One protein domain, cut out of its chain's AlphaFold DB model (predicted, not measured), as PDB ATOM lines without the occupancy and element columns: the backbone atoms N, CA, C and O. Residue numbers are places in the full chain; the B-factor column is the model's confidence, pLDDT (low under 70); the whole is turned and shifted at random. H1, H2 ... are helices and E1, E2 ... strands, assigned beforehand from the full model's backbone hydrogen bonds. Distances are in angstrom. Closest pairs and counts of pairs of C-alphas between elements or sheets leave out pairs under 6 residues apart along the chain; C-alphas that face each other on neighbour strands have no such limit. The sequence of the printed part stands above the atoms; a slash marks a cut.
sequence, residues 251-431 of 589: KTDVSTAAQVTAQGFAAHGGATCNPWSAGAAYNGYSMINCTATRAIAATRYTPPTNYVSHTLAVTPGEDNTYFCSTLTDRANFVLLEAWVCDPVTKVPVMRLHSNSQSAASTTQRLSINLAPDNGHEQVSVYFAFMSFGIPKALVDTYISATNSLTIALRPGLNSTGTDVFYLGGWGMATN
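What this domain is: This is residues 251 to 431 of the 589 residues of an uncharacterized protein of Thiothrix sp (UniProt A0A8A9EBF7). Two strongly twisted sheets of five strands lie partly face to face as a sandwich, E1 E4 E9 E6 E7 making one layer and E2 E3 E10 E5 E8 the other. Short helix H1 sits by the edge strands E1 and E2, H2 sits beside E9, E6 and E7, and the unnamed stretch 353 to 384 reaches out to Gln 378 at the end far from H2. The printed part has 181 residues, with the order H1 E1 E2 E3 E4 E5 E6 E7 E8 H2 E9 E10; both sheets, in the orders above, are all antiparallel. The class is mostly strand, though under half of the residues are in named elements; the whole is compact, with a radius of gyration of the C-alphas of 15.6 A and spans of 45 by 38 by 32 A.

How they stand to each other: Start at H1, residues 257 to 262, which only grazes both sheets with residues 257 to 261; its closest C-alpha pair to E2, residues 272 to 275, is Ala 257 and Asn 274, 5.4 A apart. Next comes E1, residues 265 to 268, antiparallel to E4, residues 307 to 313, with N 266 and O 309 2.9 A apart. E2 and E3, residues 288 to 291, form a hairpin, with N 274 and O 289 at 2.9 A. E5, residues 320 to 327, is antiparallel to E8, residues 385 to 390, with N 322 and O 388 at 2.9 A. E6, residues 336 to 341, and E7, residues 348 to 352, form a hairpin, with N 352 and O 338 at 2.8 A. H2, residues 392 to 398, is on the sheet of five strands to which E1, E4, E6 and E7 belong, at a height over the sheet of 5.0 A, over none of its strands. E9, residues 404 to 411, pairs with E4 at N 310 and O 407, 2.8 A, and with E6 at N 339 and O 408, 2.9 A. E10, residues 420 to 430, bends by 67 degrees at residue 424; it pairs with E3 at N 290 and O 421, 2.8 A, and with E5 at N 323 and O 427, 2.8 A, their directions 154 degrees apart. Between the sheets, closest C-alphas include Ala 267 and Cys 273 of E1 and E2, 5.9 A, Leu 312 and Met 428 of E4 and E10, 6.9 A, and Leu 352 and Phe 388 of E7 and E8, 6.1 A. In H1 and H2 every O i to N i+4 pair is within hydrogen-bond range.

Where its parts are: Find C-alpha 257 at (31.702, 25.092, 9.014), where H1 begins. E4 is 19.6 A long, E5 23.5 A and E9 23.3 A. E10 runs 29.2 A from C-alpha 420 at (22.882, 35.215, 18.609) to C-alpha 430 at (47.512, 28.363, 32.681).

The domain as a whole: The C-alphas farthest apart are those of Gln 378 and Ala 401, 47.6 A. The printed part has no cut; the links E2 to E3, E3 to E4 and E7 to E8 are long. Mean pLDDT of the printed part is 74.1, and 65 residues are under 70, among them 277 to 286 and 355 to 385.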
ATOM      1  N   LYS A 251      42.966  34.468  16.437       61.12
ATOM      2  CA  LYS A 251      41.943  35.250  15.735       61.12
ATOM      3  C   LYS A 251      41.188  34.322  14.792       61.12
ATOM      4  O   LYS A 251      41.778  33.399  14.232       61.12
ATOM      5  N   THR A 252      39.896  34.562  14.629       63.19
ATOM      6  CA  THR A 252      39.063  33.789  13.714       63.19
ATOM      7  C   THR A 252      39.455  34.049  12.264       63.19
ATOM      8  O   THR A 252      39.150  35.102  11.725       63.19
ATOM      9  N   ASP A 253      40.058  33.048  11.621       66.25
ATOM     10  CA  ASP A 253      40.224  32.958  10.162       66.25
ATOM     11  C   ASP A 253      39.412  31.761   9.631       66.25
ATOM     12  O   ASP A 253      39.928  30.862   8.969       66.25
ATOM     13  N   VAL A 254      38.127  31.699   9.995       73.69
ATOM     14  CA  VAL A 254      37.220  30.605   9.611       73.69
ATOM     15  C   VAL A 254      36.207  31.081   8.574       73.69
ATOM     16  O   VAL A 254      35.455  32.022   8.812       73.69
ATOM     17  N   SER A 255      36.178  30.423   7.419       80.62
ATOM     18  CA  SER A 255      35.257  30.707   6.311       80.62
ATOM     19  C   SER A 255      34.296  29.552   6.016       80.62
ATOM     20  O   SER A 255      33.351  29.714   5.248       80.62
ATOM     21  N   THR A 256      34.492  28.389   6.646       84.88
ATOM     22  CA  THR A 256      33.673  27.181   6.456       84.88
ATOM     23  C   THR A 256      33.270  26.551   7.793       84.88
ATOM     24  O   THR A 256      33.981  26.672   8.792       84.88
ATOM     25  N   ALA A 257      32.148  25.828   7.822       87.62
ATOM     26  CA  ALA A 257      31.702  25.092   9.014       87.62
ATOM     27  C   ALA A 257      32.707  24.007   9.454       87.62
ATOM     28  O   ALA A 257      32.905  23.776  10.649       87.62
ATOM     29  N   ALA A 258      33.406  23.388   8.495       87.62
ATOM     30  CA  ALA A 258      34.467  22.426   8.778       87.62
ATOM     31  C   ALA A 258      35.630  23.073   9.546       87.62
ATOM     32  O   ALA A 258      36.133  22.491  10.503       87.62
ATOM     33  N   GLN A 259      36.016  24.303   9.188       85.25
ATOM     34  CA  GLN A 259      37.034  25.047   9.931       85.25
ATOM     35  C   GLN A 259      36.558  25.422  11.336       85.25
ATOM     36  O   GLN A 259      37.343  25.303  12.266       85.25
ATOM     37  N   VAL A 260      35.292  25.815  11.517       87.62
ATOM     38  CA  VAL A 260      34.718  26.059  12.857       87.62
ATOM     39  C   VAL A 260      34.838  24.808  13.735       87.62
ATOM     40  O   VAL A 260      35.330  24.886  14.858       87.62
ATOM     41  N   THR A 261      34.487  23.644  13.184       91.12
ATOM     42  CA  THR A 261      34.605  22.354  13.883       91.12
ATOM     43  C   THR A 261      36.062  22.003  14.190       91.12
ATOM     44  O   THR A 261      36.380  21.566  15.293       91.12
ATOM     45  N   ALA A 262      36.976  22.247  13.246       86.75
ATOM     46  CA  ALA A 262      38.407  22.014  13.430       86.75
ATOM     47  C   ALA A 262      39.035  22.909  14.513       86.75
ATOM     48  O   ALA A 262      40.050  22.537  15.094       86.75
ATOM     49  N   GLN A 263      38.427  24.062  14.814       85.25
ATOM     50  CA  GLN A 263      38.800  24.906  15.954       85.25
ATOM     51  C   GLN A 263      38.226  24.406  17.294       85.25
ATOM     52  O   GLN A 263      38.412  25.058  18.311       85.25
ATOM     53  N   GLY A 264      37.530  23.263  17.316       91.00
ATOM     54  CA  GLY A 264      36.994  22.652  18.533       91.00
ATOM     55  C   GLY A 264      35.595  23.130  18.924       91.00
ATOM     56  O   GLY A 264      35.139  22.795  20.021       91.00
ATOM     57  N   PHE A 265      34.910  23.898  18.069       94.31
ATOM     58  CA  PHE A 265      33.533  24.330  18.308       94.31
ATOM     59  C   PHE A 265      32.518  23.280  17.851       94.31
ATOM     60  O   PHE A 265      32.660  22.679  16.789       94.31
ATOM     61  N   ALA A 266      31.458  23.103  18.634       96.00
ATOM     62  CA  ALA A 266      30.314  22.265  18.288       96.00
ATOM     63  C   ALA A 266      29.022  22.850  18.868       96.00
ATOM     64  O   ALA A 266      29.045  23.500  19.911       96.00
ATOM     65  N   ALA A 267      27.894  22.609  18.208       95.31
ATOM     66  CA  ALA A 267      26.587  23.106  18.626       95.31
ATOM     67  C   ALA A 267      25.729  21.992  19.246       95.31
ATOM     68  O   ALA A 267      25.744  20.860  18.763       95.31
ATOM     69  N   HIS A 268      24.962  22.319  20.292       95.50
ATOM     70  CA  HIS A 268      24.149  21.373  21.067       95.50
ATOM     71  C   HIS A 268      22.727  21.893  21.293       95.50
ATOM     72  O   HIS A 268      22.509  23.096  21.429       95.50
ATOM     73  N   GLY A 269      21.749  20.984  21.352       91.38
ATOM     74  CA  GLY A 269      20.367  21.300  21.746       91.38
ATOM     75  C   GLY A 269      19.646  22.323  20.866       91.38
ATOM     76  O   GLY A 269      18.854  23.114  21.373       91.38
ATOM     77  N   GLY A 270      19.935  22.328  19.563       90.62
ATOM     78  CA  GLY A 270      19.377  23.291  18.609       90.62
ATOM     79  C   GLY A 270      20.190  24.578  18.460       90.62
ATOM     80  O   GLY A 270      19.777  25.461  17.712       90.62
ATOM     81  N   ALA A 271      21.341  24.690  19.132       94.19
ATOM     82  CA  ALA A 271      22.305  25.743  18.849       94.19
ATOM     83  C   ALA A 271      22.836  25.647  17.410       94.19
ATOM     84  O   ALA A 271      22.771  24.600  16.761       94.19
ATOM     85  N   THR A 272      23.463  26.722  16.939       93.94
ATOM     86  CA  THR A 272      24.276  26.717  15.718       93.94
ATOM     87  C   THR A 272      25.614  27.409  15.966       93.94
ATOM     88  O   THR A 272      25.709  28.303  16.805       93.94
ATOM     89  N   CYS A 273      26.660  27.002  15.247       92.50
ATOM     90  CA  CYS A 273      27.946  27.695  15.210       92.50
ATOM     91  C   CYS A 273      28.513  27.612  13.787       92.50
ATOM     92  O   CYS A 273      28.939  26.554  13.330       92.50
ATOM     93  N   ASN A 274      28.474  28.724  13.063       91.12
ATOM     94  CA  ASN A 274      28.800  28.788  11.642       91.12
ATOM     95  C   ASN A 274      29.807  29.907  11.375       91.12
ATOM     96  O   ASN A 274      29.842  30.881  12.128       91.12
ATOM     97  N   PRO A 275      30.610  29.826  10.300       86.75
ATOM     98  CA  PRO A 275      31.351  30.993   9.844       86.75
ATOM     99  C   PRO A 275      30.355  32.119   9.551       86.75
ATOM    100  O   PRO A 275      29.285  31.900   8.979       86.75
ATOM    101  N   TRP A 276      30.686  33.333   9.964       80.00
ATOM    102  CA  TRP A 276      29.857  34.489   9.665       80.00
ATOM    103  C   TRP A 276      29.953  34.812   8.168       80.00
ATOM    104  O   TRP A 276      31.003  35.206   7.667       80.00
ATOM    105  N   SER A 277      28.853  34.591   7.447       63.81
ATOM    106  CA  SER A 277      28.809  34.536   5.980       63.81
ATOM    107  C   SER A 277      28.236  35.792   5.317       63.81
ATOM    108  O   SER A 277      27.862  35.745   4.145       63.81
ATOM    109  N   ALA A 278      28.113  36.910   6.037       55.25
ATOM    110  CA  ALA A 278      27.447  38.112   5.537       55.25
ATOM    111  C   ALA A 278      28.326  38.921   4.561       55.25
ATOM    112  O   ALA A 278      28.657  40.061   4.847       55.25
ATOM    113  N   GLY A 279      28.704  38.332   3.419       49.19
ATOM    114  CA  GLY A 279      29.104  38.997   2.163       49.19
ATOM    115  C   GLY A 279      30.368  39.873   2.142       49.19
ATOM    116  O   GLY A 279      30.961  40.050   1.084       49.19
ATOM    117  N   ALA A 280      30.816  40.394   3.277       50.81
ATOM    118  CA  ALA A 280      32.027  41.168   3.460       50.81
ATOM    119  C   ALA A 280      32.438  41.002   4.924       50.81
ATOM    120  O   ALA A 280      31.685  41.359   5.826       50.81
ATOM    121  N   ALA A 281      33.616  40.429   5.160       53.72
ATOM    122  CA  ALA A 281      34.233  40.361   6.478       53.72
ATOM    123  C   ALA A 281      34.072  41.715   7.212       53.72
ATOM    124  O   ALA A 281      34.373  42.759   6.628       53.72
ATOM    125  N   TYR A 282      33.573  41.727   8.455       52.69
ATOM    126  CA  TYR A 282      33.290  42.962   9.186       52.69
ATOM    127  C   TYR A 282      34.642  43.616   9.428       52.69
ATOM    128  O   TYR A 282      35.454  43.079  10.176       52.69
ATOM    129  N   ASN A 283      34.942  44.702   8.712       58.75
ATOM    130  CA  ASN A 283      36.284  45.290   8.659       58.75
ATOM    131  C   ASN A 283      37.411  44.295   8.292       58.75
ATOM    132  O   ASN A 283      38.529  44.425   8.790       58.75
ATOM    133  N   GLY A 284      37.145  43.296   7.441       58.44
ATOM    134  CA  GLY A 284      38.164  42.327   7.015       58.44
ATOM    135  C   GLY A 284      38.391  41.143   7.965       58.44
ATOM    136  O   GLY A 284      39.278  40.337   7.700       58.44
ATOM    137  N   TYR A 285      37.601  41.002   9.037       59.06
ATOM    138  CA  TYR A 285      37.708  39.883   9.980       59.06
ATOM    139  C   TYR A 285      36.667  38.784   9.713       59.06
ATOM    140  O   TYR A 285      35.467  39.057   9.619       59.06
ATOM    141  N   SER A 286      37.128  37.532   9.626       67.88
ATOM    142  CA  SER A 286      36.263  36.347   9.689       67.88
ATOM    143  C   SER A 286      35.810  36.129  11.136       67.88
ATOM    144  O   SER A 286      36.538  36.478  12.060       67.88
ATOM    145  N   MET A 287      34.617  35.583  11.369       77.56
ATOM    146  CA  MET A 287      34.047  35.389  12.715       77.56
ATOM    147  C   MET A 287      33.266  34.079  12.797       77.56
ATOM    148  O   MET A 287      32.866  33.533  11.767       77.56
ATOM    149  N   ILE A 288      32.988  33.612  14.016       85.44
ATOM    150  CA  ILE A 288      32.006  32.545  14.249       85.44
ATOM    151  C   ILE A 288      30.693  33.182  14.695       85.44
ATOM    152  O   ILE A 288      30.637  33.830  15.737       85.44
ATOM    153  N   ASN A 289      29.640  32.980  13.910       87.31
ATOM    154  CA  ASN A 289      28.264  33.271  14.276       87.31
ATOM    155  C   ASN A 289      27.695  32.096  15.075       87.31
ATOM    156  O   ASN A 289      27.573  30.990  14.547       87.31
ATOM    157  N   CYS A 290      27.355  32.339  16.334       88.94
ATOM    158  CA  CYS A 290      26.763  31.355  17.222       88.94
ATOM    159  C   CYS A 290      25.309  31.716  17.510       88.94
ATOM    160  O   CYS A 290      24.992  32.879  17.743       88.94
ATOM    161  N   THR A 291      24.427  30.722  17.548       89.19
ATOM    162  CA  THR A 291      23.053  30.878  18.033       89.19
ATOM    163  C   THR A 291      22.797  29.866  19.138       89.19
ATOM    164  O   THR A 291      23.073  28.691  18.930       89.19
ATOM    165  N   ALA A 292      22.293  30.286  20.294       88.25
ATOM    166  CA  ALA A 292      21.855  29.406  21.368       88.25
ATOM    167  C   ALA A 292      20.720  30.054  22.171       88.25
ATOM    168  O   ALA A 292      20.852  31.186  22.637       88.25
ATOM    169  N   THR A 293      19.622  29.325  22.365       83.06
ATOM    170  CA  THR A 293      18.435  29.845  23.051       83.06
ATOM    171  C   THR A 293      18.523  29.656  24.556       83.06
ATOM    172  O   THR A 293      18.773  28.557  25.059       83.06
ATOM    173  N   ARG A 294      18.241  30.721  25.312       74.31
ATOM    174  CA  ARG A 294      18.044  30.627  26.763       74.31
ATOM    175  C   ARG A 294      16.557  30.549  27.099       74.31
ATOM    176  O   ARG A 294      15.805  31.483  26.853       74.31
ATOM    177  N   ALA A 295      16.143  29.475  27.771       67.75
ATOM    178  CA  ALA A 295      14.801  29.401  28.344       67.75
ATOM    179  C   ALA A 295      14.591  30.501  29.406       67.75
ATOM    180  O   ALA A 295      15.377  30.620  30.351       67.75
ATOM    181  N   ILE A 296      13.504  31.269  29.269       59.78
ATOM    182  CA  ILE A 296      13.152  32.418  30.126       59.78
ATOM    183  C   ILE A 296      13.004  32.009  31.607       59.78
ATOM    184  O   ILE A 296      13.350  32.776  32.501       59.78
ATOM    185  N   ALA A 297      12.556  30.777  31.871       56.84
ATOM    186  CA  ALA A 297      12.277  30.262  33.215       56.84
ATOM    187  C   ALA A 297      13.442  29.495  33.878       56.84
ATOM    188  O   ALA A 297      13.272  28.946  34.966       56.84
ATOM    189  N   ALA A 298      14.620  29.408  33.249       59.19
ATOM    190  CA  ALA A 298      15.733  28.654  33.828       59.19
ATOM    191  C   ALA A 298      16.273  29.339  35.097       59.19
ATOM    192  O   ALA A 298      16.586  30.536  35.089       59.19
ATOM    193  N   THR A 299      16.429  28.572  36.183       62.75
ATOM    194  CA  THR A 299      17.085  29.079  37.395       62.75
ATOM    195  C   THR A 299      18.552  29.415  37.104       62.75
ATOM    196  O   THR A 299      19.154  28.910  36.156       62.75
ATOM    197  N   ARG A 300      19.144  30.286  37.928       63.34
ATOM    198  CA  ARG A 300      20.471  30.901  37.702       63.34
ATOM    199  C   ARG A 300      21.612  29.895  37.497       63.34
ATOM    200  O   ARG A 300      22.603  30.229  36.849       63.34
ATOM    201  N   TYR A 301      21.452  28.690  38.036       69.69
ATOM    202  CA  TYR A 301      22.451  27.625  38.052       69.69
ATOM    203  C   TYR A 301      21.936  26.322  37.427       69.69
ATOM    204  O   TYR A 301      22.506  25.256  37.650       69.69
ATOM    205  N   THR A 302      20.858  26.392  36.639       81.44
ATOM    206  CA  THR A 302      20.420  25.256  35.823       81.44
ATOM    207  C   THR A 302      21.341  25.135  34.608       81.44
ATOM    208  O   THR A 302      21.433  26.104  33.842       81.44
ATOM    209  N   PRO A 303      21.988  23.974  34.399       87.50
ATOM    210  CA  PRO A 303      22.779  23.727  33.204       87.50
ATOM    211  C   PRO A 303      22.007  24.004  31.907       87.50
ATOM    212  O   PRO A 303      20.843  23.603  31.791       87.50
ATOM    213  N   PRO A 304      22.608  24.692  30.920       88.12
ATOM    214  CA  PRO A 304      21.962  24.884  29.635       88.12
ATOM    215  C   PRO A 304      21.824  23.579  28.854       88.12
ATOM    216  O   PRO A 304      22.739  22.765  28.813       88.12
ATOM    217  N   THR A 305      20.696  23.428  28.164       91.31
ATOM    218  CA  THR A 305      20.468  22.341  27.200       91.31
ATOM    219  C   THR A 305      20.755  22.764  25.761       91.31
ATOM    220  O   THR A 305      21.046  21.909  24.937       91.31
ATOM    221  N   ASN A 306      20.714  24.069  25.471       91.81
ATOM    222  CA  ASN A 306      21.032  24.674  24.178       91.81
ATOM    223  C   ASN A 306      22.252  25.600  24.351       91.81
ATOM    224  O   ASN A 306      22.197  26.569  25.116       91.81
ATOM    225  N   TYR A 307      23.373  25.239  23.723       93.62
ATOM    226  CA  TYR A 307      24.668  25.908  23.884       93.62
ATOM    227  C   TYR A 307      25.632  25.565  22.744       93.62
ATOM    228  O   TYR A 307      25.505  24.541  22.072       93.62
ATOM    229  N   VAL A 308      26.651  26.402  22.569       95.06
ATOM    230  CA  VAL A 308      27.821  26.100  21.738       95.06
ATOM    231  C   VAL A 308      28.954  25.668  22.655       95.06
ATOM    232  O   VAL A 308      29.311  26.393  23.573       95.06
ATOM    233  N   SER A 309      29.527  24.493  22.437       96.25
ATOM    234  CA  SER A 309      30.698  24.031  23.176       96.25
ATOM    235  C   SER A 309      31.984  24.356  22.439       96.25
ATOM    236  O   SER A 309      32.016  24.292  21.213       96.25
ATOM    237  N   HIS A 310      33.056  24.572  23.183       95.88
ATOM    238  CA  HIS A 310      34.396  24.757  22.666       95.88
ATOM    239  C   HIS A 310      35.373  23.882  23.450       95.88
ATOM    240  O   HIS A 310      35.464  23.999  24.671       95.88
ATOM    241  N   THR A 311      36.066  22.975  22.764       95.31
ATOM    242  CA  THR A 311      37.037  22.070  23.391       95.31
ATOM    243  C   THR A 311      38.456  22.547  23.133       95.31
ATOM    244  O   THR A 311      38.866  22.684  21.984       95.31
ATOM    245  N   LEU A 312      39.203  22.774  24.210       90.44
ATOM    246  CA  LEU A 312      40.563  23.306  24.180       90.44
ATOM    247  C   LEU A 312      41.468  22.514  25.117       90.44
ATOM    248  O   LEU A 312      41.022  22.017  26.152       90.44
ATOM    249  N   ALA A 313      42.748  22.432  24.768       89.69
ATOM    250  CA  ALA A 313      43.762  21.892  25.660       89.69
ATOM    251  C   ALA A 313      43.964  22.797  26.882       89.69
ATOM    252  O   ALA A 313      43.888  24.023  26.774       89.69
ATOM    253  N   VAL A 314      44.239  22.181  28.027       88.62
ATOM    254  CA  VAL A 314      44.467  22.842  29.319       88.62
ATOM    255  C   VAL A 314      45.741  22.300  29.959       88.62
ATOM    256  O   VAL A 314      46.243  21.250  29.559       88.62
ATOM    257  N   THR A 315      46.263  22.998  30.965       87.31
ATOM    258  CA  THR A 315      47.363  22.477  31.792       87.31
ATOM    259  C   THR A 315      46.779  21.670  32.955       87.31
ATOM    260  O   THR A 315      46.101  22.272  33.789       87.31
ATOM    261  N   PRO A 316      46.986  20.341  33.023       88.69
ATOM    262  CA  PRO A 316      46.508  19.529  34.141       88.69
ATOM    263  C   PRO A 316      47.176  19.946  35.450       88.69
ATOM    264  O   PRO A 316      48.336  20.354  35.441       88.69
ATOM    265  N   GLY A 317      46.477  19.790  36.573       87.38
ATOM    266  CA  GLY A 317      47.048  20.066  37.888       87.38
ATOM    267  C   GLY A 317      47.163  21.548  38.247       87.38
ATOM    268  O   GLY A 317      47.560  21.846  39.365       87.38
ATOM    269  N   GLU A 318      46.762  22.455  37.360       85.31
ATOM    270  CA  GLU A 318      46.859  23.901  37.543       85.31
ATOM    271  C   GLU A 318      45.490  24.566  37.368       85.31
ATOM    272  O   GLU A 318      44.613  24.070  36.653       85.31
ATOM    273  N   ASP A 319      45.327  25.742  37.965       84.50
ATOM    274  CA  ASP A 319      44.273  26.676  37.578       84.50
ATOM    275  C   ASP A 319      44.443  27.061  36.097       84.50
ATOM    276  O   ASP A 319      45.556  27.217  35.586       84.50
ATOM    277  N   ASN A 320      43.338  27.233  35.377       86.69
ATOM    278  CA  ASN A 320      43.343  27.662  33.977       86.69
ATOM    279  C   ASN A 320      42.398  28.856  33.786       86.69
ATOM    280  O   ASN A 320      41.514  29.104  34.599       86.69
ATOM    281  N   THR A 321      42.558  29.599  32.693       85.12
ATOM    282  CA  THR A 321      41.657  30.694  32.317       85.12
ATOM    283  C   THR A 321      41.278  30.575  30.851       85.12
ATOM    284  O   THR A 321      42.138  30.576  29.967       85.12
ATOM    285  N   TYR A 322      39.973  30.519  30.595       86.38
ATOM    286  CA  TYR A 322      39.409  30.585  29.254       86.38
ATOM    287  C   TYR A 322      39.190  32.038  28.844       86.38
ATOM    288  O   TYR A 322      38.562  32.804  29.570       86.38
ATOM    289  N   PHE A 323      39.662  32.418  27.664       82.62
ATOM    290  CA  PHE A 323      39.483  33.750  27.102       82.62
ATOM    291  C   PHE A 323      38.602  33.683  25.864       82.62
ATOM    292  O   PHE A 323      38.793  32.818  25.009       82.62
ATOM    293  N   CYS A 324      37.701  34.647  25.701       78.12
ATOM    294  CA  CYS A 324      36.993  34.839  24.440       78.12
ATOM    295  C   CYS A 324      36.666  36.308  24.185       78.12
ATOM    296  O   CYS A 324      36.333  37.058  25.100       78.12
ATOM    297  N   SER A 325      36.729  36.709  22.922       75.81
ATOM    298  CA  SER A 325      36.279  38.015  22.459       75.81
ATOM    299  C   SER A 325      34.951  37.863  21.739       75.81
ATOM    300  O   SER A 325      34.842  37.101  20.774       75.81
ATOM    301  N   THR A 326      33.958  38.616  22.205       72.44
ATOM    302  CA  THR A 326      32.695  38.795  21.496       72.44
ATOM    303  C   THR A 326      32.708  40.076  20.680       72.44
ATOM    304  O   THR A 326      33.269  41.085  21.104       72.44
ATOM    305  N   LEU A 327      32.042  40.049  19.531       64.31
ATOM    306  CA  LEU A 327      31.677  41.245  18.778       64.31
ATOM    307  C   LEU A 327      30.160  41.392  18.856       64.31
ATOM    308  O   LEU A 327      29.435  40.423  18.646       64.31
ATOM    309  N   THR A 328      29.682  42.584  19.190       52.31
ATOM    310  CA  THR A 328      28.256  42.909  19.140       52.31
ATOM    311  C   THR A 328      28.011  43.876  17.999       52.31
ATOM    312  O   THR A 328      28.815  44.780  17.755       52.31
ATOM    313  N   ASP A 329      26.890  43.718  17.304       50.72
ATOM    314  CA  ASP A 329      26.393  44.815  16.487       50.72
ATOM    315  C   ASP A 329      25.985  45.991  17.403       50.72
ATOM    316  O   ASP A 329      25.802  45.841  18.613       50.72
ATOM    317  N   ARG A 330      25.902  47.197  16.837       42.94
ATOM    318  CA  ARG A 330      25.628  48.460  17.549       42.94
ATOM    319  C   ARG A 330      24.311  48.458  18.350       42.94
ATOM    320  O   ARG A 330      24.118  49.356  19.164       42.94
ATOM    321  N   ALA A 331      23.414  47.501  18.112       48.81
ATOM    322  CA  ALA A 331      22.093  47.441  18.729       48.81
ATOM    323  C   ALA A 331      21.951  46.319  19.772       48.81
ATOM    324  O   ALA A 331      21.067  46.409  20.622       48.81
ATOM    325  N   ASN A 332      22.807  45.292  19.737       52.81
ATOM    326  CA  ASN A 332      22.606  44.067  20.506       52.81
ATOM    327  C   ASN A 332      23.767  43.757  21.445       52.81
ATOM    328  O   ASN A 332      24.732  43.086  21.085       52.81
ATOM    329  N   PHE A 333      23.648  44.188  22.696       58.38
ATOM    330  CA  PHE A 333      24.553  43.759  23.754       58.38
ATOM    331  C   PHE A 333      24.352  42.271  24.061       58.38
ATOM    332  O   PHE A 333      23.241  41.844  24.379       58.38
ATOM    333  N   VAL A 334      25.431  41.487  24.025       61.41
ATOM    334  CA  VAL A 334      25.396  40.073  24.412       61.41
ATOM    335  C   VAL A 334      26.046  39.900  25.778       61.41
ATOM    336  O   VAL A 334      27.196  40.276  25.999       61.41
ATOM    337  N   LEU A 335      25.312  39.267  26.688       71.00
ATOM    338  CA  LEU A 335      25.863  38.701  27.916       71.00
ATOM    339  C   LEU A 335      26.272  37.261  27.630       71.00
ATOM    340  O   LEU A 335      25.470  36.531  27.065       71.00
ATOM    341  N   LEU A 336      27.476  36.831  28.012       76.88
ATOM    342  CA  LEU A 336      27.923  35.457  27.764       76.88
ATOM    343  C   LEU A 336      27.990  34.645  29.060       76.88
ATOM    344  O   LEU A 336      28.655  35.026  30.023       76.88
ATOM    345  N   GLU A 337      27.330  33.494  29.079       81.12
ATOM    346  CA  GLU A 337      27.507  32.484  30.120       81.12
ATOM    347  C   GLU A 337      28.505  31.428  29.647       81.12
ATOM    348  O   GLU A 337      28.388  30.944  28.521       81.12
ATOM    349  N   ALA A 338      29.443  31.054  30.518       87.62
ATOM    350  CA  ALA A 338      30.402  29.983  30.281       87.62
ATOM    351  C   ALA A 338      30.238  28.882  31.335       87.62
ATOM    352  O   ALA A 338      29.974  29.172  32.503       87.62
ATOM    353  N   TRP A 339      30.383  27.627  30.925       92.56
ATOM    354  CA  TRP A 339      30.211  26.456  31.779       92.56
ATOM    355  C   TRP A 339      31.260  25.401  31.451       92.56
ATOM    356  O   TRP A 339      31.523  25.152  30.280       92.56
ATOM    357  N   VAL A 340      31.816  24.739  32.460       95.12
ATOM    358  CA  VAL A 340      32.569  23.496  32.269       95.12
ATOM    359  C   VAL A 340      31.576  22.377  31.986       95.12
ATOM    360  O   VAL A 340      30.542  22.278  32.654       95.12
ATOM    361  N   CYS A 341      31.884  21.551  30.992       96.81
ATOM    362  CA  CYS A 341      31.122  20.357  30.668       96.81
ATOM    363  C   CYS A 341      31.741  19.103  31.279       96.81
ATOM    364  O   CYS A 341      32.956  18.998  31.430       96.81
ATOM    365  N   ASP A 342      30.893  18.115  31.537       95.81
ATOM    366  CA  ASP A 342      31.317  16.760  31.853       95.81
ATOM    367  C   ASP A 342      32.113  16.157  30.671       95.81
ATOM    368  O   ASP A 342      31.674  16.254  29.514       95.81
ATOM    369  N   PRO A 343      33.288  15.545  30.909       93.31
ATOM    370  CA  PRO A 343      34.178  15.106  29.839       93.31
ATOM    371  C   PRO A 343      33.598  13.972  28.993       93.31
ATOM    372  O   PRO A 343      34.012  13.840  27.837       93.31
ATOM    373  N   VAL A 344      32.661  13.185  29.532       91.56
ATOM    374  CA  VAL A 344      32.072  12.013  28.873       91.56
ATOM    375  C   VAL A 344      30.818  12.408  28.098       91.56
ATOM    376  O   VAL A 344      30.742  12.214  26.889       91.56
ATOM    377  N   THR A 345      29.844  13.000  28.783       93.56
ATOM    378  CA  THR A 345      28.529  13.354  28.233       93.56
ATOM    379  C   THR A 345      28.540  14.662  27.448       93.56
ATOM    380  O   THR A 345      27.623  14.913  26.670       93.56
ATOM    381  N   LYS A 346      29.561  15.509  27.648       91.00
ATOM    382  CA  LYS A 346      29.675  16.871  27.092       91.00
ATOM    383  C   LYS A 346      28.570  17.830  27.539       91.00
ATOM    384  O   LYS A 346      28.479  18.940  27.008       91.00
ATOM    385  N   VAL A 347      27.780  17.438  28.538       95.06
ATOM    386  CA  VAL A 347      26.714  18.254  29.123       95.06
ATOM    387  C   VAL A 347      27.324  19.274  30.093       95.06
ATOM    388  O   VAL A 347      28.249  18.922  30.827       95.06
ATOM    389  N   PRO A 348      26.850  20.532  30.128       94.75
ATOM    390  CA  PRO A 348      27.330  21.537  31.069       94.75
ATOM    391  C   PRO A 348      27.024  21.109  32.506       94.75
ATOM    392  O   PRO A 348      25.940  20.608  32.787       94.75
ATOM    393  N   VAL A 349      27.959  21.327  33.424       93.50
ATOM    394  CA  VAL A 349      27.817  20.905  34.829       93.50
ATOM    395  C   VAL A 349      28.117  22.030  35.804       93.50
ATOM    396  O   VAL A 349      27.346  22.246  36.736       93.50
ATOM    397  N   MET A 350      29.180  22.801  35.559       90.75
ATOM    398  CA  MET A 350      29.646  23.830  36.489       90.75
ATOM    399  C   MET A 350      29.728  25.180  35.796       90.75
ATOM    400  O   MET A 350      30.436  25.338  34.804       90.75
ATOM    401  N   ARG A 351      29.010  26.175  36.317       85.69
ATOM    402  CA  ARG A 351      29.014  27.529  35.756       85.69
ATOM    403  C   ARG A 351      30.307  28.259  36.113       85.69
ATOM    404  O   ARG A 351      30.658  28.340  37.287       85.69
ATOM    405  N   LEU A 352      30.960  28.848  35.120       82.88
ATOM    406  CA  LEU A 352      32.116  29.730  35.287       82.88
ATOM    407  C   LEU A 352      31.683  31.192  35.384       82.88
ATOM    408  O   LEU A 352      30.573  31.561  34.984       82.88
ATOM    409  N   HIS A 353      32.590  32.043  35.863       73.75
ATOM    410  CA  HIS A 353      32.330  33.476  35.976       73.75
ATOM    411  C   HIS A 353      33.411  34.283  35.313       73.75
ATOM    412  O   HIS A 353      34.570  33.881  35.257       73.75
ATOM    413  N   SER A 354      32.975  35.417  34.780       70.56
ATOM    414  CA  SER A 354      33.869  36.331  34.105       70.56
ATOM    415  C   SER A 354      34.695  37.110  35.124       70.56
ATOM    416  O   SER A 354      34.139  37.662  36.074       70.56
ATOM    417  N   ASN A 355      35.994  37.205  34.870       60.38
ATOM    418  CA  ASN A 355      36.906  38.096  35.571       60.38
ATOM    419  C   ASN A 355      36.862  39.518  34.964       60.38
ATOM    420  O   ASN A 355      37.342  40.457  35.577       60.38
ATOM    421  N   SER A 356      36.275  39.730  33.775       53.75
ATOM    422  CA  SER A 356      36.232  41.047  33.115       53.75
ATOM    423  C   SER A 356      34.957  41.846  33.424       53.75
ATOM    424  O   SER A 356      33.862  41.287  33.460       53.75
ATOM    425  N   GLN A 357      35.081  43.173  33.538       48.47
ATOM    426  CA  GLN A 357      33.971  44.096  33.799       48.47
ATOM    427  C   GLN A 357      33.282  44.627  32.542       48.47
ATOM    428  O   GLN A 357      33.928  45.226  31.688       48.47
ATOM    429  N   SER A 358      31.949  44.602  32.542       44.47
ATOM    430  CA  SER A 358      31.178  45.827  32.793       44.47
ATOM    431  C   SER A 358      29.715  45.514  33.125       44.47
ATOM    432  O   SER A 358      29.217  44.460  32.768       44.47
ATOM    433  N   ALA A 359      29.043  46.378  33.887       40.84
ATOM    434  CA  ALA A 359      27.700  46.147  34.407       40.84
ATOM    435  C   ALA A 359      26.598  46.513  33.394       40.84
ATOM    436  O   ALA A 359      26.577  47.594  32.816       40.84
ATOM    437  N   ALA A 360      25.627  45.618  33.276       39.72
ATOM    438  CA  ALA A 360      24.310  45.777  32.694       39.72
ATOM    439  C   ALA A 360      23.340  45.290  33.778       39.72
ATOM    440  O   ALA A 360      23.470  44.191  34.321       39.72
ATOM    441  N   SER A 361      22.439  46.180  34.158       41.53
ATOM    442  CA  SER A 361      21.677  46.201  35.401       41.53
ATOM    443  C   SER A 361      20.668  45.057  35.541       41.53
ATOM    444  O   SER A 361      19.495  45.240  35.225       41.53
ATOM    445  N   THR A 362      21.056  43.899  36.083       42.94
ATOM    446  CA  THR A 362      20.053  42.972  36.640       42.94
ATOM    447  C   THR A 362      20.536  42.202  37.857       42.94
ATOM    448  O   THR A 362      21.721  41.973  38.063       42.94
ATOM    449  N   THR A 363      19.553  41.727  38.618       41.56
ATOM    450  CA  THR A 363      19.609  40.872  39.815       41.56
ATOM    451  C   THR A 363      20.353  39.534  39.655       41.56
ATOM    452  O   THR A 363      20.352  38.708  40.578       41.56
ATOM    453  N   GLN A 364      20.967  39.275  38.500       43.06
ATOM    454  CA  GLN A 364      21.692  38.049  38.201       43.06
ATOM    455  C   GLN A 364      23.180  38.319  38.322       43.06
ATOM    456  O   GLN A 364      23.794  38.916  37.449       43.06
ATOM    457  N   ARG A 365      23.732  37.866  39.445       46.72
ATOM    458  CA  ARG A 365      25.059  38.188  39.965       46.72
ATOM    459  C   ARG A 365      26.266  37.850  39.067       46.72
ATOM    460  O   ARG A 365      27.378  37.838  39.577       46.72
ATOM    461  N   LEU A 366      26.070  37.467  37.809       49.59
ATOM    462  CA  LEU A 366      26.933  36.517  37.118       49.59
ATOM    463  C   LEU A 366      26.895  36.795  35.607       49.59
ATOM    464  O   LEU A 366      25.825  36.733  34.999       49.59
ATOM    465  N   SER A 367      28.081  37.045  35.038       43.72
ATOM    466  CA  SER A 367      28.383  37.363  33.627       43.72
ATOM    467  C   SER A 367      27.943  38.745  33.136       43.72
ATOM    468  O   SER A 367      26.798  38.884  32.705       43.72
ATOM    469  N   ILE A 368      28.836  39.757  33.122       51.28
ATOM    470  CA  ILE A 368      28.467  41.061  32.544       51.28
ATOM    471  C   ILE A 368      29.554  41.786  31.705       51.28
ATOM    472  O   ILE A 368      30.754  41.723  31.967       51.28
ATOM    473  N   ASN A 369      29.010  42.415  30.657       40.84
ATOM    474  CA  ASN A 369      29.455  42.961  29.369       40.84
ATOM    475  C   ASN A 369      29.936  44.426  29.370       40.84
ATOM    476  O   ASN A 369      29.263  45.285  29.929       40.84
ATOM    477  N   LEU A 370      30.971  44.724  28.573       43.69
ATOM    478  CA  LEU A 370      30.955  45.823  27.592       43.69
ATOM    479  C   LEU A 370      31.701  45.350  26.343       43.69
ATOM    480  O   LEU A 370      32.931  45.321  26.295       43.69
ATOM    481  N   ALA A 371      30.951  45.003  25.308       39.59
ATOM    482  CA  ALA A 371      31.428  45.194  23.958       39.59
ATOM    483  C   ALA A 371      31.873  46.658  23.794       39.59
ATOM    484  O   ALA A 371      31.338  47.541  24.475       39.59
ATOM    485  N   PRO A 372      32.854  46.944  22.926       37.53
ATOM    486  CA  PRO A 372      33.147  48.325  22.578       37.53
ATOM    487  C   PRO A 372      31.853  49.035  22.156       37.53
ATOM    488  O   PRO A 372      31.064  48.502  21.376       37.53
ATOM    489  N   ASP A 373      31.641  50.234  22.695       36.28
ATOM    490  CA  ASP A 373      30.620  51.156  22.215       36.28
ATOM    491  C   ASP A 373      30.911  51.485  20.742       36.28
ATOM    492  O   ASP A 373      31.739  52.336  20.413       36.28
ATOM    493  N   ASN A 374      30.238  50.768  19.841       37.28
ATOM    494  CA  ASN A 374      30.326  50.980  18.399       37.28
ATOM    495  C   ASN A 374      29.607  52.273  17.953       37.28
ATOM    496  O   ASN A 374      29.563  52.564  16.759       37.28
ATOM    497  N   GLY A 375      29.045  53.064  18.877       35.78
ATOM    498  CA  GLY A 375      28.531  54.408  18.608       35.78
ATOM    499  C   GLY A 375      29.626  55.416  18.247       35.78
ATOM    500  O   GLY A 375      29.337  56.439  17.629       35.78
ATOM    501  N   HIS A 376      30.885  55.101  18.552       39.12
ATOM    502  CA  HIS A 376      32.046  55.874  18.140       39.12
ATOM    503  C   HIS A 376      32.792  55.175  16.992       39.12
ATOM    504  O   HIS A 376      33.864  54.602  17.189       39.12
ATOM    505  N   GLU A 377      32.269  55.302  15.765       33.34
ATOM    506  CA  GLU A 377      32.903  54.867  14.497       33.34
ATOM    507  C   GLU A 377      34.366  55.341  14.321       33.34
ATOM    508  O   GLU A 377      35.080  54.859  13.445       33.34
ATOM    509  N   GLN A 378      34.846  56.264  15.160       32.81
ATOM    510  CA  GLN A 378      36.170  56.879  15.066       32.81
ATOM    511  C   GLN A 378      37.151  56.497  16.190       32.81
ATOM    512  O   GLN A 378      38.305  56.925  16.143       32.81
ATOM    513  N   VAL A 379      36.776  55.662  17.171       36.06
ATOM    514  CA  VAL A 379      37.680  55.299  18.287       36.06
ATOM    515  C   VAL A 379      38.041  53.809  18.289       36.06
ATOM    516  O   VAL A 379      37.840  53.083  19.250       36.06
ATOM    517  N   SER A 380      38.663  53.371  17.194       35.06
ATOM    518  CA  SER A 380      39.806  52.446  17.196       35.06
ATOM    519  C   SER A 380      39.757  51.180  18.090       35.06
ATOM    520  O   SER A 380      40.244  51.183  19.216       35.06
ATOM    521  N   VAL A 381      39.437  50.032  17.477       38.28
ATOM    522  CA  VAL A 381      40.161  48.745  17.667       38.28
ATOM    523  C   VAL A 381      40.164  48.107  19.077       38.28
ATOM    524  O   VAL A 381      41.149  47.472  19.461       38.28
ATOM    525  N   TYR A 382      39.090  48.218  19.858       42.47
ATOM    526  CA  TYR A 382      39.009  47.518  21.149       42.47
ATOM    527  C   TYR A 382      38.404  46.117  21.004       42.47
ATOM    528  O   TYR A 382      37.193  45.940  21.022       42.47
ATOM    529  N   PHE A 383      39.266  45.102  20.909       49.78
ATOM    530  CA  PHE A 383      38.886  43.716  21.185       49.78
ATOM    531  C   PHE A 383      38.824  43.538  22.707       49.78
ATOM    532  O   PHE A 383      39.851  43.308  23.347       49.78
ATOM    533  N   ALA A 384      37.649  43.706  23.311       53.94
ATOM    534  CA  ALA A 384      37.474  43.373  24.719       53.94
ATOM    535  C   ALA A 384      37.449  41.842  24.857       53.94
ATOM    536  O   ALA A 384      36.592  41.168  24.282       53.94
ATOM    537  N   PHE A 385      38.432  41.292  25.570       64.69
ATOM    538  CA  PHE A 385      38.465  39.876  25.923       64.69
ATOM    539  C   PHE A 385      37.783  39.676  27.266       64.69
ATOM    540  O   PHE A 385      38.153  40.299  28.263       64.69
ATOM    541  N   MET A 386      36.814  38.771  27.281       73.00
ATOM    542  CA  MET A 386      36.308  38.176  28.505       73.00
ATOM    543  C   MET A 386      37.250  37.060  28.926       73.00
ATOM    544  O   MET A 386      37.810  36.360  28.080       73.00
ATOM    545  N   SER A 387      37.418  36.902  30.230       76.31
ATOM    546  CA  SER A 387      38.210  35.830  30.824       76.31
ATOM    547  C   SER A 387      37.367  35.105  31.857       76.31
ATOM    548  O   SER A 387      36.653  35.749  32.612       76.31
ATOM    549  N   PHE A 388      37.439  33.783  31.879       80.44
ATOM    550  CA  PHE A 388      36.707  32.915  32.788       80.44
ATOM    551  C   PHE A 388      37.716  32.014  33.479       80.44
ATOM    552  O   PHE A 388      38.302  31.137  32.841       80.44
ATOM    553  N   GLY A 389      37.949  32.261  34.764       81.12
ATOM    554  CA  GLY A 389      38.817  31.403  35.558       81.12
ATOM    555  C   GLY A 389      38.177  30.028  35.771       81.12
ATOM    556  O   GLY A 389      36.977  29.923  36.021       81.12
ATOM    557  N   ILE A 390      38.986  28.980  35.642       87.75
ATOM    558  CA  ILE A 390      38.655  27.576  35.870       87.75
ATOM    559  C   ILE A 390      39.564  27.055  36.993       87.75
ATOM    560  O   ILE A 390      40.755  26.840  36.745       87.75
ATOM    561  N   PRO A 391      39.036  26.858  38.213       87.00
ATOM    562  CA  PRO A 391      39.825  26.335  39.319       87.00
ATOM    563  C   PRO A 391      40.406  24.958  39.027       87.00
ATOM    564  O   PRO A 391      39.747  24.123  38.401       87.00
ATOM    565  N   LYS A 392      41.586  24.687  39.576       88.19
ATOM    566  CA  LYS A 392      42.308  23.417  39.518       88.19
ATOM    567  C   LYS A 392      41.396  22.244  39.851       88.19
ATOM    568  O   LYS A 392      41.397  21.254  39.136       88.19
ATOM    569  N   ALA A 393      40.560  22.375  40.882       89.06
ATOM    570  CA  ALA A 393      39.613  21.331  41.266       89.06
ATOM    571  C   ALA A 393      38.651  20.954  40.123       89.06
ATOM    572  O   ALA A 393      38.367  19.775  39.920       89.06
ATOM    573  N   LEU A 394      38.176  21.929  39.339       92.06
ATOM    574  CA  LEU A 394      37.349  21.657  38.159       92.06
ATOM    575  C   LEU A 394      38.174  21.120  36.996       92.06
ATOM    576  O   LEU A 394      37.686  20.255  36.274       92.06
ATOM    577  N   VAL A 395      39.397  21.626  36.805       92.50
ATOM    578  CA  VAL A 395      40.316  21.106  35.787       92.50
ATOM    579  C   VAL A 395      40.552  19.624  36.047       92.50
ATOM    580  O   VAL A 395      40.200  18.810  35.206       92.50
ATOM    581  N   ASP A 396      41.030  19.254  37.230       93.25
ATOM    582  CA  ASP A 396      41.311  17.865  37.600       93.25
ATOM    583  C   ASP A 396      40.076  16.961  37.480       93.25
ATOM    584  O   ASP A 396      40.190  15.811  37.064       93.25
ATOM    585  N   THR A 397      38.892  17.478  37.827       95.56
ATOM    586  CA  THR A 397      37.644  16.699  37.797       95.56
ATOM    587  C   THR A 397      37.127  16.473  36.376       95.56
ATOM    588  O   THR A 397      36.618  15.395  36.074       95.56
ATOM    589  N   TYR A 398      37.212  17.483  35.506       96.50
ATOM    590  CA  TYR A 398      36.512  17.485  34.217       96.50
ATOM    591  C   TYR A 398      37.435  17.433  32.998       96.50
ATOM    592  O   TYR A 398      36.949  17.434  31.864       96.50
ATOM    593  N   ILE A 399      38.751  17.380  33.197       95.69
ATOM    594  CA  ILE A 399      39.713  17.200  32.114       95.69
ATOM    595  C   ILE A 399      39.511  15.839  31.442       95.69
ATOM    596  O   ILE A 399      39.270  14.814  32.076       95.69
ATOM    597  N   SER A 400      39.589  15.824  30.117       93.44
ATOM    598  CA  SER A 400      39.556  14.584  29.351       93.44
ATOM    599  C   SER A 400      40.889  13.833  29.439       93.44
ATOM    600  O   SER A 400      41.925  14.397  29.784       93.44
ATOM    601  N   ALA A 401      40.894  12.571  29.001       90.25
ATOM    602  CA  ALA A 401      42.116  11.769  28.890       90.25
ATOM    603  C   ALA A 401      43.188  12.379  27.957       90.25
ATOM    604  O   ALA A 401      44.342  11.963  28.000       90.25
ATOM    605  N   THR A 402      42.825  13.349  27.109       88.94
ATOM    606  CA  THR A 402      43.746  14.054  26.201       88.94
ATOM    607  C   THR A 402      44.122  15.449  26.700       88.94
ATOM    608  O   THR A 402      44.554  16.289  25.914       88.94
ATOM    609  N   ASN A 403      43.961  15.713  27.999       92.44
ATOM    610  CA  ASN A 403      44.262  16.997  28.628       92.44
ATOM    611  C   ASN A 403      43.489  18.180  28.025       92.44
ATOM    612  O   ASN A 403      44.037  19.259  27.801       92.44
ATOM    613  N   SER A 404      42.200  17.979  27.740       93.19
ATOM    614  CA  SER A 404      41.318  19.030  27.220       93.19
ATOM    615  C   SER A 404      40.066  19.220  28.071       93.19
ATOM    616  O   SER A 404      39.536  18.255  28.619       93.19
ATOM    617  N   LEU A 405      39.577  20.460  28.144       94.88
ATOM    618  CA  LEU A 405      38.277  20.805  28.718       94.88
ATOM    619  C   LEU A 405      37.314  21.241  27.622       94.88
ATOM    620  O   LEU A 405      37.703  21.892  26.651       94.88
ATOM    621  N   THR A 406      36.039  20.922  27.819       97.25
ATOM    622  CA  THR A 406      34.945  21.416  26.986       97.25
ATOM    623  C   THR A 406      34.212  22.522  27.744       97.25
ATOM    624  O   THR A 406      33.712  22.292  28.843       97.25
ATOM    625  N   ILE A 407      34.152  23.717  27.152       96.25
ATOM    626  CA  ILE A 407      33.465  24.890  27.701       96.25
ATOM    627  C   ILE A 407      32.194  25.160  26.901       96.25
ATOM    628  O   ILE A 407      32.265  25.424  25.704       96.25
ATOM    629  N   ALA A 408      31.032  25.120  27.544       95.25
ATOM    630  CA  ALA A 408      29.764  25.521  26.949       95.25
ATOM    631  C   ALA A 408      29.536  27.028  27.083       95.25
ATOM    632  O   ALA A 408      29.695  27.601  28.158       95.25
ATOM    633  N   LEU A 409      29.127  27.650  25.982       91.31
ATOM    634  CA  LEU A 409      28.893  29.075  25.811       91.31
ATOM    635  C   LEU A 409      27.465  29.311  25.328       91.31
ATOM    636  O   LEU A 409      26.982  28.625  24.422       91.31
ATOM    637  N   ARG A 410      26.797  30.313  25.898       86.88
ATOM    638  CA  ARG A 410      25.494  30.784  25.411       86.88
ATOM    639  C   ARG A 410      25.198  32.227  25.836       86.88
ATOM    640  O   ARG A 410      25.823  32.710  26.785       86.88
ATOM    641  N   PRO A 411      24.197  32.881  25.226       80.62
ATOM    642  CA  PRO A 411      23.685  34.160  25.700       80.62
ATOM    643  C   PRO A 411      23.103  34.107  27.132       80.62
ATOM    644  O   PRO A 411      22.501  33.119  27.564       80.62
ATOM    645  N   GLY A 412      23.272  35.200  27.877       72.62
ATOM    646  CA  GLY A 412      22.724  35.460  29.213       72.62
ATOM    647  C   GLY A 412      21.332  36.114  29.180       72.62
ATOM    648  O   GLY A 412      20.777  36.350  28.111       72.62
ATOM    649  N   LEU A 413      20.744  36.397  30.355       61.66
ATOM    650  CA  LEU A 413      19.308  36.715  30.512       61.66
ATOM    651  C   LEU A 413      18.877  38.007  29.805       61.66
ATOM    652  O   LEU A 413      17.739  38.093  29.371       61.66
ATOM    653  N   ASN A 414      19.773  38.988  29.676       57.34
ATOM    654  CA  ASN A 414      19.452  40.313  29.118       57.34
ATOM    655  C   ASN A 414      20.168  40.600  27.805       57.34
ATOM    656  O   ASN A 414      20.442  41.753  27.480       57.34
ATOM    657  N   SER A 415      20.492  39.551  27.060       55.03
ATOM    658  CA  SER A 415      20.714  39.712  25.626       55.03
ATOM    659  C   SER A 415      19.407  40.284  25.067       55.03
ATOM    660  O   SER A 415      18.346  39.790  25.443       55.03
ATOM    661  N   THR A 416      19.442  41.345  24.263       54.81
ATOM    662  CA  THR A 416      18.277  42.142  23.807       54.81
ATOM    663  C   THR A 416      17.316  41.392  22.864       54.81
ATOM    664  O   THR A 416      16.791  41.953  21.910       54.81
ATOM    665  N   GLY A 417      17.055  40.110  23.124       52.25
ATOM    666  CA  GLY A 417      16.201  39.229  22.332       52.25
ATOM    667  C   GLY A 417      16.943  38.439  21.258       52.25
ATOM    668  O   GLY A 417      16.315  37.664  20.546       52.25
ATOM    669  N   THR A 418      18.262  38.592  21.132       60.50
ATOM    670  CA  THR A 418      19.040  37.801  20.180       60.50
ATOM    671  C   THR A 418      19.631  36.584  20.877       60.50
ATOM    672  O   THR A 418      20.565  36.699  21.668       60.50
ATOM    673  N   ASP A 419      19.168  35.398  20.489       77.75
ATOM    674  CA  ASP A 419      19.846  34.122  20.756       77.75
ATOM    675  C   ASP A 419      21.222  34.041  20.059       77.75
ATOM    676  O   ASP A 419      21.835  32.984  20.012       77.75
ATOM    677  N   VAL A 420      21.720  35.141  19.490       80.38
ATOM    678  CA  VAL A 420      22.882  35.215  18.609       80.38
ATOM    679  C   VAL A 420      24.039  35.916  19.309       80.38
ATOM    680  O   VAL A 420      23.853  36.940  19.964       80.38
ATOM    681  N   PHE A 421      25.244  35.382  19.133       80.06
ATOM    682  CA  PHE A 421      26.490  36.002  19.561       80.06
ATOM    683  C   PHE A 421      27.623  35.696  18.584       80.06
ATOM    684  O   PHE A 421      27.668  34.622  17.985       80.06
ATOM    685  N   TYR A 422      28.561  36.629  18.434       81.31
ATOM    686  CA  TYR A 422      29.696  36.473  17.526       81.31
ATOM    687  C   TYR A 422      30.990  36.321  18.309       81.31
ATOM    688  O   TYR A 422      31.239  37.093  19.233       81.31
ATOM    689  N   LEU A 423      31.827  35.361  17.920       81.62
ATOM    690  CA  LEU A 423      33.163  35.168  18.481       81.62
ATOM    691  C   LEU A 423      34.221  35.616  17.469       81.62
ATOM    692  O   LEU A 423      34.241  35.126  16.338       81.62
ATOM    693  N   GLY A 424      35.086  36.543  17.890       74.06
ATOM    694  CA  GLY A 424      36.204  37.077  17.093       74.06
ATOM    695  C   GLY A 424      37.583  36.536  17.499       74.06
ATOM    696  O   GLY A 424      38.588  36.795  16.836       74.06
ATOM    697  N   GLY A 425      37.654  35.796  18.605       77.25
ATOM    698  CA  GLY A 425      38.876  35.138  19.055       77.25
ATOM    699  C   GLY A 425      38.728  34.488  20.424       77.25
ATOM    700  O   GLY A 425      37.771  34.756  21.154       77.25
ATOM    701  N   TRP A 426      39.686  33.633  20.770       83.06
ATOM    702  CA  TRP A 426      39.697  32.876  22.023       83.06
ATOM    703  C   TRP A 426      41.109  32.435  22.415       83.06
ATOM    704  O   TRP A 426      42.058  32.558  21.636       83.06
ATOM    705  N   GLY A 427      41.225  31.888  23.623       82.81
ATOM    706  CA  GLY A 427      42.429  31.229  24.112       82.81
ATOM    707  C   GLY A 427      42.177  30.460  25.406       82.81
ATOM    708  O   GLY A 427      41.168  30.665  26.078       82.81
ATOM    709  N   MET A 428      43.113  29.586  25.754       84.06
ATOM    710  CA  MET A 428      43.231  28.974  27.077       84.06
ATOM    711  C   MET A 428      44.646  29.249  27.573       84.06
ATOM    712  O   MET A 428      45.596  29.099  26.802       84.06
ATOM    713  N   ALA A 429      44.795  29.657  28.828       82.19
ATOM    714  CA  ALA A 429      46.105  29.803  29.450       82.19
ATOM    715  C   ALA A 429      46.103  29.220  30.860       82.19
ATOM    716  O   ALA A 429      45.095  29.295  31.562       82.19
ATOM    717  N   THR A 430      47.247  28.689  31.279       81.19
ATOM    718  CA  THR A 430      47.512  28.363  32.681       81.19
ATOM    719  C   THR A 430      47.402  29.636  33.520       81.19
ATOM    720  O   THR A 430      47.870  30.702  33.113       81.19
ATOM    721  N   ASN A 431      46.798  29.525  34.694       75.94
ATOM    722  CA  ASN A 431      46.640  30.604  35.656       75.94
ATOM    723  C   ASN A 431      47.164  30.160  37.029       75.94
ATOM    724  O   ASN A 431      46.388  30.132  37.972       75.94
TER     725      ASN A 431